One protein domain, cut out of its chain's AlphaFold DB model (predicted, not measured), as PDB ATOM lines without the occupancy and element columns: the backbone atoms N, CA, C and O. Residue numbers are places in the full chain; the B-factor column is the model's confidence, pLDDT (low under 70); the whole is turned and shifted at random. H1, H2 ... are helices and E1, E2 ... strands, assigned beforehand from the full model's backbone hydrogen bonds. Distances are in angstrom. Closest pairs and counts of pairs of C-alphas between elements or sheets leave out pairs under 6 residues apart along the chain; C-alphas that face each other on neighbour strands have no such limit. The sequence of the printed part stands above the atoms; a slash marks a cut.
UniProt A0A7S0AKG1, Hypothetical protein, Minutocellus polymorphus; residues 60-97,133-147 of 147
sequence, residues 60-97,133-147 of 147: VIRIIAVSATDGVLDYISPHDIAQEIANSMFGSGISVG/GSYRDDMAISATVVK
ATOM      1  N   VAL A  60     -31.326  17.240 -91.143       69.81
ATOM      2  CA  VAL A  60     -30.217  16.287 -91.275       69.81
ATOM      3  C   VAL A  60     -30.768  14.867 -91.237       69.81
ATOM      4  O   VAL A  60     -31.062  14.333 -90.168       69.81
ATOM      5  N   ILE A  61     -30.841  14.224 -92.405       74.94
ATOM      6  CA  ILE A  61     -31.115  12.786 -92.501       74.94
ATOM      7  C   ILE A  61     -29.949  12.028 -91.861       74.94
ATOM      8  O   ILE A  61     -28.791  12.184 -92.252       74.94
ATOM      9  N   ARG A  62     -30.260  11.198 -90.861       80.06
ATOM     10  CA  ARG A  62     -29.292  10.346 -90.164       80.06
ATOM     11  C   ARG A  62     -29.640   8.890 -90.400       80.06
ATOM     12  O   ARG A  62     -30.772   8.475 -90.181       80.06
ATOM     13  N   ILE A  63     -28.644   8.116 -90.812       83.69
ATOM     14  CA  ILE A  63     -28.798   6.687 -91.065       83.69
ATOM     15  C   ILE A  63     -28.158   5.927 -89.905       83.69
ATOM     16  O   ILE A  63     -27.000   6.165 -89.553       83.69
ATOM     17  N   ILE A  64     -28.913   5.005 -89.313       87.19
ATOM     18  CA  ILE A  64     -28.410   4.078 -88.299       87.19
ATOM     19  C   ILE A  64     -28.397   2.682 -88.911       87.19
ATOM     20  O   ILE A  64     -29.411   2.212 -89.421       87.19
ATOM     21  N   ALA A  65     -27.251   2.013 -88.833       90.44
ATOM     22  CA  ALA A  65     -27.136   0.597 -89.138       90.44
ATOM     23  C   ALA A  65     -27.212  -0.203 -87.835       90.44
ATOM     24  O   ALA A  65     -26.444   0.048 -86.900       90.44
ATOM     25  N   VAL A  66     -28.129  -1.170 -87.786       91.94
ATOM     26  CA  VAL A  66     -28.333  -2.059 -86.637       91.94
ATOM     27  C   VAL A  66     -28.156  -3.507 -87.078       91.94
ATOM     28  O   VAL A  66     -28.675  -3.921 -88.110       91.94
ATOM     29  N   SER A  67     -27.426  -4.276 -86.279       92.12
ATOM     30  CA  SER A  67     -27.296  -5.724 -86.403       92.12
ATOM     31  C   SER A  67     -27.727  -6.370 -85.091       92.12
ATOM     32  O   SER A  67     -27.358  -5.891 -84.016       92.12
ATOM     33  N   ALA A  68     -28.513  -7.438 -85.174       93.81
ATOM     34  CA  ALA A  68     -28.999  -8.192 -84.028       93.81
ATOM     35  C   ALA A  68     -28.949  -9.697 -84.326       93.81
ATOM     36  O   ALA A  68     -29.084 -10.097 -85.484       93.81
ATOM     37  N   THR A  69     -28.739 -10.516 -83.294       93.44
ATOM     38  CA  THR A  69     -28.819 -11.981 -83.411       93.44
ATOM     39  C   THR A  69     -30.272 -12.452 -83.501       93.44
ATOM     40  O   THR A  69     -31.194 -11.748 -83.082       93.44
ATOM     41  N   ASP A  70     -30.486 -13.651 -84.036       90.00
ATOM     42  CA  ASP A  70     -31.794 -14.319 -84.091       90.00
ATOM     43  C   ASP A  70     -32.438 -14.452 -82.706       90.00
ATOM     44  O   ASP A  70     -33.602 -14.102 -82.545       90.00
ATOM     45  N   GLY A  71     -31.655 -14.765 -81.668       90.44
ATOM     46  CA  GLY A  71     -32.138 -14.781 -80.284       90.44
ATOM     47  C   GLY A  71     -32.772 -13.461 -79.811       90.44
ATOM     48  O   GLY A  71     -33.551 -13.462 -78.858       90.44
ATOM     49  N   VAL A  72     -32.472 -12.326 -80.455       93.38
ATOM     50  CA  VAL A  72     -33.178 -11.051 -80.238       93.38
ATOM     51  C   VAL A  72     -34.395 -10.930 -81.158       93.38
ATOM     52  O   VAL A  72     -35.479 -10.579 -80.684       93.38
ATOM     53  N   LEU A  73     -34.210 -11.213 -82.452       92.50
ATOM     54  CA  LEU A  73     -35.205 -11.027 -83.516       92.50
ATOM     55  C   LEU A  73     -36.410 -11.974 -83.416       92.50
ATOM     56  O   LEU A  73     -37.491 -11.623 -83.883       92.50
ATOM     57  N   ASP A  74     -36.262 -13.119 -82.755       91.56
ATOM     58  CA  ASP A  74     -37.359 -14.056 -82.486       91.56
ATOM     59  C   ASP A  74     -38.433 -13.458 -81.558       91.56
ATOM     60  O   ASP A  74     -39.584 -13.899 -81.557       91.56
ATOM     61  N   TYR A  75     -38.076 -12.436 -80.772       92.88
ATOM     62  CA  TYR A  75     -38.944 -11.862 -79.735       92.88
ATOM     63  C   TYR A  75     -39.247 -10.376 -79.912       92.88
ATOM     64  O   TYR A  75     -40.175  -9.874 -79.272       92.88
ATOM     65  N   ILE A  76     -38.472  -9.659 -80.728       94.44
ATOM     66  CA  ILE A  76     -38.636  -8.219 -80.954       94.44
ATOM     67  C   ILE A  76     -38.549  -7.935 -82.447       94.44
ATOM     68  O   ILE A  76     -37.638  -8.405 -83.127       94.44
ATOM     69  N   SER A  77     -39.487  -7.131 -82.952       92.75
ATOM     70  CA  SER A  77     -39.494  -6.769 -84.363       92.75
ATOM     71  C   SER A  77     -38.330  -5.823 -84.710       92.75
ATOM     72  O   SER A  77     -37.958  -4.973 -83.895       92.75
ATOM     73  N   PRO A  78     -37.776  -5.894 -85.937       91.50
ATOM     74  CA  PRO A  78     -36.766  -4.938 -86.396       91.50
ATOM     75  C   PRO A  78     -37.220  -3.477 -86.285       91.50
ATOM     76  O   PRO A  78     -36.407  -2.597 -86.009       91.50
ATOM     77  N   HIS A  79     -38.520  -3.227 -86.468       90.38
ATOM     78  CA  HIS A  79     -39.122  -1.905 -86.334       90.38
ATOM     79  C   HIS A  79     -38.985  -1.359 -84.906       90.38
ATOM     80  O   HIS A  79     -38.506  -0.243 -84.721       90.38
ATOM     81  N   ASP A  80     -39.334  -2.157 -83.894       91.94
ATOM     82  CA  ASP A  80     -39.274  -1.725 -82.491       91.94
ATOM     83  C   ASP A  80     -37.825  -1.509 -82.034       91.94
ATOM     84  O   ASP A  80     -37.531  -0.558 -81.308       91.94
ATOM     85  N   ILE A  81     -36.897  -2.346 -82.517       93.38
ATOM     86  CA  ILE A  81     -35.454  -2.167 -82.295       93.38
ATOM     87  C   ILE A  81     -34.993  -0.829 -82.881       93.38
ATOM     88  O   ILE A  81     -34.317  -0.055 -82.201       93.38
ATOM     89  N   ALA A  82     -35.351  -0.550 -84.137       90.62
ATOM     90  CA  ALA A  82     -34.972   0.686 -84.812       90.62
ATOM     91  C   ALA A  82     -35.546   1.916 -84.098       90.62
ATOM     92  O   ALA A  82     -34.822   2.887 -83.882       90.62
ATOM     93  N   GLN A  83     -36.810   1.857 -83.679       89.31
ATOM     94  CA  GLN A  83     -37.480   2.945 -82.979       89.31
ATOM     95  C   GLN A  83     -36.853   3.225 -81.606       89.31
ATOM     96  O   GLN A  83     -36.551   4.379 -81.302       89.31
ATOM     97  N   GLU A  84     -36.608   2.198 -80.789       91.25
ATOM     98  CA  GLU A  84     -36.004   2.371 -79.460       91.25
ATOM     99  C   GLU A  84     -34.572   2.925 -79.572       91.25
ATOM    100  O   GLU A  84     -34.197   3.840 -78.835       91.25
ATOM    101  N   ILE A  85     -33.780   2.443 -80.539       91.44
ATOM    102  CA  ILE A  85     -32.422   2.952 -80.788       91.44
ATOM    103  C   ILE A  85     -32.459   4.397 -81.304       91.44
ATOM    104  O   ILE A  85     -31.692   5.230 -80.819       91.44
ATOM    105  N   ALA A  86     -33.347   4.722 -82.246       88.25
ATOM    106  CA  ALA A  86     -33.469   6.073 -82.794       88.25
ATOM    107  C   ALA A  86     -33.906   7.082 -81.723       88.25
ATOM    108  O   ALA A  86     -33.258   8.118 -81.557       88.25
ATOM    109  N   ASN A  87     -34.934   6.749 -80.938       87.69
ATOM    110  CA  ASN A  87     -35.409   7.584 -79.833       87.69
ATOM    111  C   ASN A  87     -34.333   7.785 -78.765       87.69
ATOM    112  O   ASN A  87     -34.223   8.855 -78.165       87.69
ATOM    113  N   SER A  88     -33.515   6.764 -78.536       89.06
ATOM    114  CA  SER A  88     -32.411   6.835 -77.594       89.06
ATOM    115  C   SER A  88     -31.251   7.712 -78.081       89.06
ATOM    116  O   SER A  88     -30.647   8.430 -77.284       89.06
ATOM    117  N   MET A  89     -30.932   7.677 -79.378       85.81
ATOM    118  CA  MET A  89     -29.833   8.457 -79.959       85.81
ATOM    119  C   MET A  89     -30.202   9.916 -80.243       85.81
ATOM    120  O   MET A  89     -29.336  10.787 -80.147       85.81
ATOM    121  N   PHE A  90     -31.451  10.183 -80.622       84.25
ATOM    122  CA  PHE A  90     -31.870  11.481 -81.161       84.25
ATOM    123  C   PHE A  90     -33.050  12.121 -80.420       84.25
ATOM    124  O   PHE A  90     -33.418  13.249 -80.737       84.25
ATOM    125  N   GLY A  91     -33.600  11.454 -79.405       78.62
ATOM    126  CA  GLY A  91     -34.673  11.981 -78.567       78.62
ATOM    127  C   GLY A  91     -36.059  11.437 -78.911       78.62
ATOM    128  O   GLY A  91     -36.307  10.884 -79.981       78.62
ATOM    129  N   SER A  92     -36.982  11.598 -77.960       65.00
ATOM    130  CA  SER A  92     -38.366  11.130 -78.059       65.00
ATOM    131  C   SER A  92     -39.184  12.048 -78.971       65.00
ATOM    132  O   SER A  92     -39.912  12.915 -78.504       65.00
ATOM    133  N   GLY A  93     -39.034  11.869 -80.279       56.22
ATOM    134  CA  GLY A  93     -39.801  12.584 -81.308       56.22
ATOM    135  C   GLY A  93     -39.789  11.893 -82.673       56.22
ATOM    136  O   GLY A  93     -40.425  12.368 -83.609       56.22
ATOM    137  N   ILE A  94     -39.088  10.760 -82.793       60.12
ATOM    138  CA  ILE A  94     -38.957  10.002 -84.036       60.12
ATOM    139  C   ILE A  94     -39.985   8.866 -84.009       60.12
ATOM    140  O   ILE A  94     -39.681   7.709 -83.722       60.12
ATOM    141  N   SER A  95     -41.250   9.194 -84.273       52.78
ATOM    142  CA  SER A  95     -42.253   8.178 -84.597       52.78
ATOM    143  C   SER A  95     -42.136   7.822 -86.078       52.78
ATOM    144  O   SER A  95     -42.556   8.589 -86.944       52.78
ATOM    145  N   VAL A  96     -41.564   6.655 -86.375       52.03
ATOM    146  CA  VAL A  96     -41.555   6.091 -87.729       52.03
ATOM    147  C   VAL A  96     -43.004   5.752 -88.106       52.03
ATOM    148  O   VAL A  96     -43.573   4.799 -87.587       52.03
ATOM    149  N   GLY A  97     -43.627   6.557 -88.976       48.38
ATOM    150  CA  GLY A  97     -44.864   6.172 -89.674       48.38
ATOM    151  C   GLY A  97     -46.169   6.905 -89.340       48.38
ATOM    152  O   GLY A  97     -47.187   6.573 -89.942       48.38
ATOM    153  N   GLY A 133     -37.371 -21.337 -68.991       78.12
ATOM    154  CA  GLY A 133     -36.076 -21.207 -68.313       78.12
ATOM    155  C   GLY A 133     -35.022 -22.275 -68.645       78.12
ATOM    156  O   GLY A 133     -34.055 -22.390 -67.902       78.12
ATOM    157  N   SER A 134     -35.192 -23.033 -69.734       83.75
ATOM    158  CA  SER A 134     -34.147 -23.873 -70.372       83.75
ATOM    159  C   SER A 134     -32.893 -23.093 -70.889       83.75
ATOM    160  O   SER A 134     -32.574 -22.011 -70.404       83.75
ATOM    161  N   TYR A 135     -32.144 -23.619 -71.868       75.88
ATOM    162  CA  TYR A 135     -30.973 -22.943 -72.463       75.88
ATOM    163  C   TYR A 135     -31.353 -21.756 -73.366       75.88
ATOM    164  O   TYR A 135     -32.071 -21.957 -74.342       75.88
ATOM    165  N   ARG A 136     -30.815 -20.558 -73.086       75.50
ATOM    166  CA  ARG A 136     -30.994 -19.345 -73.904       75.50
ATOM    167  C   ARG A 136     -29.922 -19.249 -74.986       75.50
ATOM    168  O   ARG A 136     -28.753 -19.463 -74.682       75.50
ATOM    169  N   ASP A 137     -30.325 -18.854 -76.188       78.44
ATOM    170  CA  ASP A 137     -29.377 -18.469 -77.231       78.44
ATOM    171  C   ASP A 137     -28.639 -17.160 -76.887       78.44
ATOM    172  O   ASP A 137     -29.049 -16.376 -76.009       78.44
ATOM    173  N   ASP A 138     -27.532 -16.920 -77.580       89.38
ATOM    174  CA  ASP A 138     -26.747 -15.705 -77.433       89.38
ATOM    175  C   ASP A 138     -27.517 -14.499 -77.995       89.38
ATOM    176  O   ASP A 138     -28.000 -14.474 -79.128       89.38
ATOM    177  N   MET A 139     -27.634 -13.454 -77.173       92.56
ATOM    178  CA  MET A 139     -28.354 -12.228 -77.517       92.56
ATOM    179  C   MET A 139     -27.349 -11.094 -77.655       92.56
ATOM    180  O   MET A 139     -26.718 -10.706 -76.667       92.56
ATOM    181  N   ALA A 140     -27.209 -10.556 -78.864       93.12
ATOM    182  CA  ALA A 140     -26.338  -9.424 -79.137       93.12
ATOM    183  C   ALA A 140     -27.017  -8.421 -80.071       93.12
ATOM    184  O   ALA A 140     -27.719  -8.799 -81.008       93.12
ATOM    185  N   ILE A 141     -26.781  -7.135 -79.807       93.94
ATOM    186  CA  ILE A 141     -27.201  -6.007 -80.643       93.94
ATOM    187  C   ILE A 141     -25.989  -5.093 -80.823       93.94
ATOM    188  O   ILE A 141     -25.309  -4.757 -79.854       93.94
ATOM    189  N   SER A 142     -25.735  -4.675 -82.058       92.25
ATOM    190  CA  SER A 142     -24.731  -3.678 -82.421       92.25
ATOM    191  C   SER A 142     -25.394  -2.581 -83.240       92.25
ATOM    192  O   SER A 142     -26.116  -2.870 -84.192       92.25
ATOM    193  N   ALA A 143     -25.130  -1.324 -82.896       90.81
ATOM    194  CA  ALA A 143     -25.670  -0.167 -83.599       90.81
ATOM    195  C   ALA A 143     -24.556   0.837 -83.893       90.81
ATOM    196  O   ALA A 143     -23.723   1.122 -83.032       90.81
ATOM    197  N   THR A 144     -24.554   1.390 -85.104       89.12
ATOM    198  CA  THR A 144     -23.639   2.461 -85.502       89.12
ATOM    199  C   THR A 144     -24.366   3.502 -86.336       89.12
ATOM    200  O   THR A 144     -25.236   3.179 -87.144       89.12
ATOM    201  N   VAL A 145     -23.973   4.761 -86.172       86.56
ATOM    202  CA  VAL A 145     -24.381   5.823 -87.091       86.56
ATOM    203  C   VAL A 145     -23.525   5.702 -88.347       86.56
ATOM    204  O   VAL A 145     -22.296   5.640 -88.256       86.56
ATOM    205  N   VAL A 146     -24.171   5.642 -89.507       84.19
ATOM    206  CA  VAL A 146     -23.502   5.675 -90.809       84.19
ATOM    207  C   VAL A 146     -23.227   7.139 -91.141       84.19
ATOM    208  O   VAL A 146     -24.131   7.973 -91.072       84.19
ATOM    209  N   LYS A 147     -21.959   7.451 -91.416       66.69
ATOM    210  CA  LYS A 147     -21.494   8.790 -91.791       66.69
ATOM    211  C   LYS A 147     -21.385   8.926 -93.298       66.69
ATOM    212  O   LYS A 147     -20.986   7.923 -93.930       66.69
TER     213      LYS A 147
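This is residues 60 to 97 and 133 to 147 of the 147 residues of the protein "Hypothetical protein" of Minutocellus polymorphus (UniProt A0A7S0AKG1). A narrow ribbon of two antiparallel strands, E1 and E2, has one helix, H2, running slantwise over one of its faces, while the other face is bare. The short helix H1 sits where the chain turns back beyond the end of E1, and residues 133 to 140, before E2, lengthen the shape past that end. The printed part has 53 residues, with two named strands and two named helices in the order E1, H1, H2, E2; the class is mixed, helices and strands. The whole is loose, with a radius of gyration of the C-alphas of 12.9 A, and only just elongated, with spans of 45 by 22 by 15 A.

E1 is residues 63 to 68, 16.5 A from first to last C-alpha, and its C-alpha 63 is at (-28.798, 6.687, -91.065). H1 is residues 70 to 73, 4.8 A long. H2, the longest helix, is residues 78 to 90 and 17.9 A long, from C-alpha 78 at (-36.766, -4.938, -86.396). E2 is residues 141 to 146, 15.9 A long, with C-alpha 146 at (-23.502, 5.675, -90.809).

E1 and E2 are antiparallel neighbours, with 162 degrees between their N-to-C directions. C-alphas 66 and 143 face each other at 4.5 A, and C-alphas 68 and 141 at 4.4 A. Across the pair, N 67 and O 142 are within hydrogen-bond range at 2.8 A, as are N 144 and O 65 at 2.9 A. The closest C-alphas of E1 and H2 are those of Val 66 and Ala 82, 7.4 A apart. Those of H2 and E2 are the C-alphas of Ile 85 and Ala 143, 8.0 A apart. H2 has 14 pairs of C-alphas within 10 A with E1 and 5 with E2, made by its residues 78 to 89. The closest C-alphas of H1 and E2 are those of Val 72 and Ile 141, 7.8 A apart. H1 and H2 meet only through their link. In H2 every O i to N i+4 pair is within hydrogen-bond range, while H1 is too short for such a pair; its one O i to N i+3 pair is within range.

The two C-alphas farthest apart are those of Val 60 and Ser 134, 45.4 A. Residues 98 to 132 are not printed, and C-alphas 97 and 133 are 35.8 A apart across this cut, which lies in the link from H2 to E2. The links E1 to H1 and H1 to H2 are tight, with 1 and 4 residues. The mean pLDDT of the printed part is 83.8; residue 60, residues 92 to 97 and residue 147, the chain's last, are under 70.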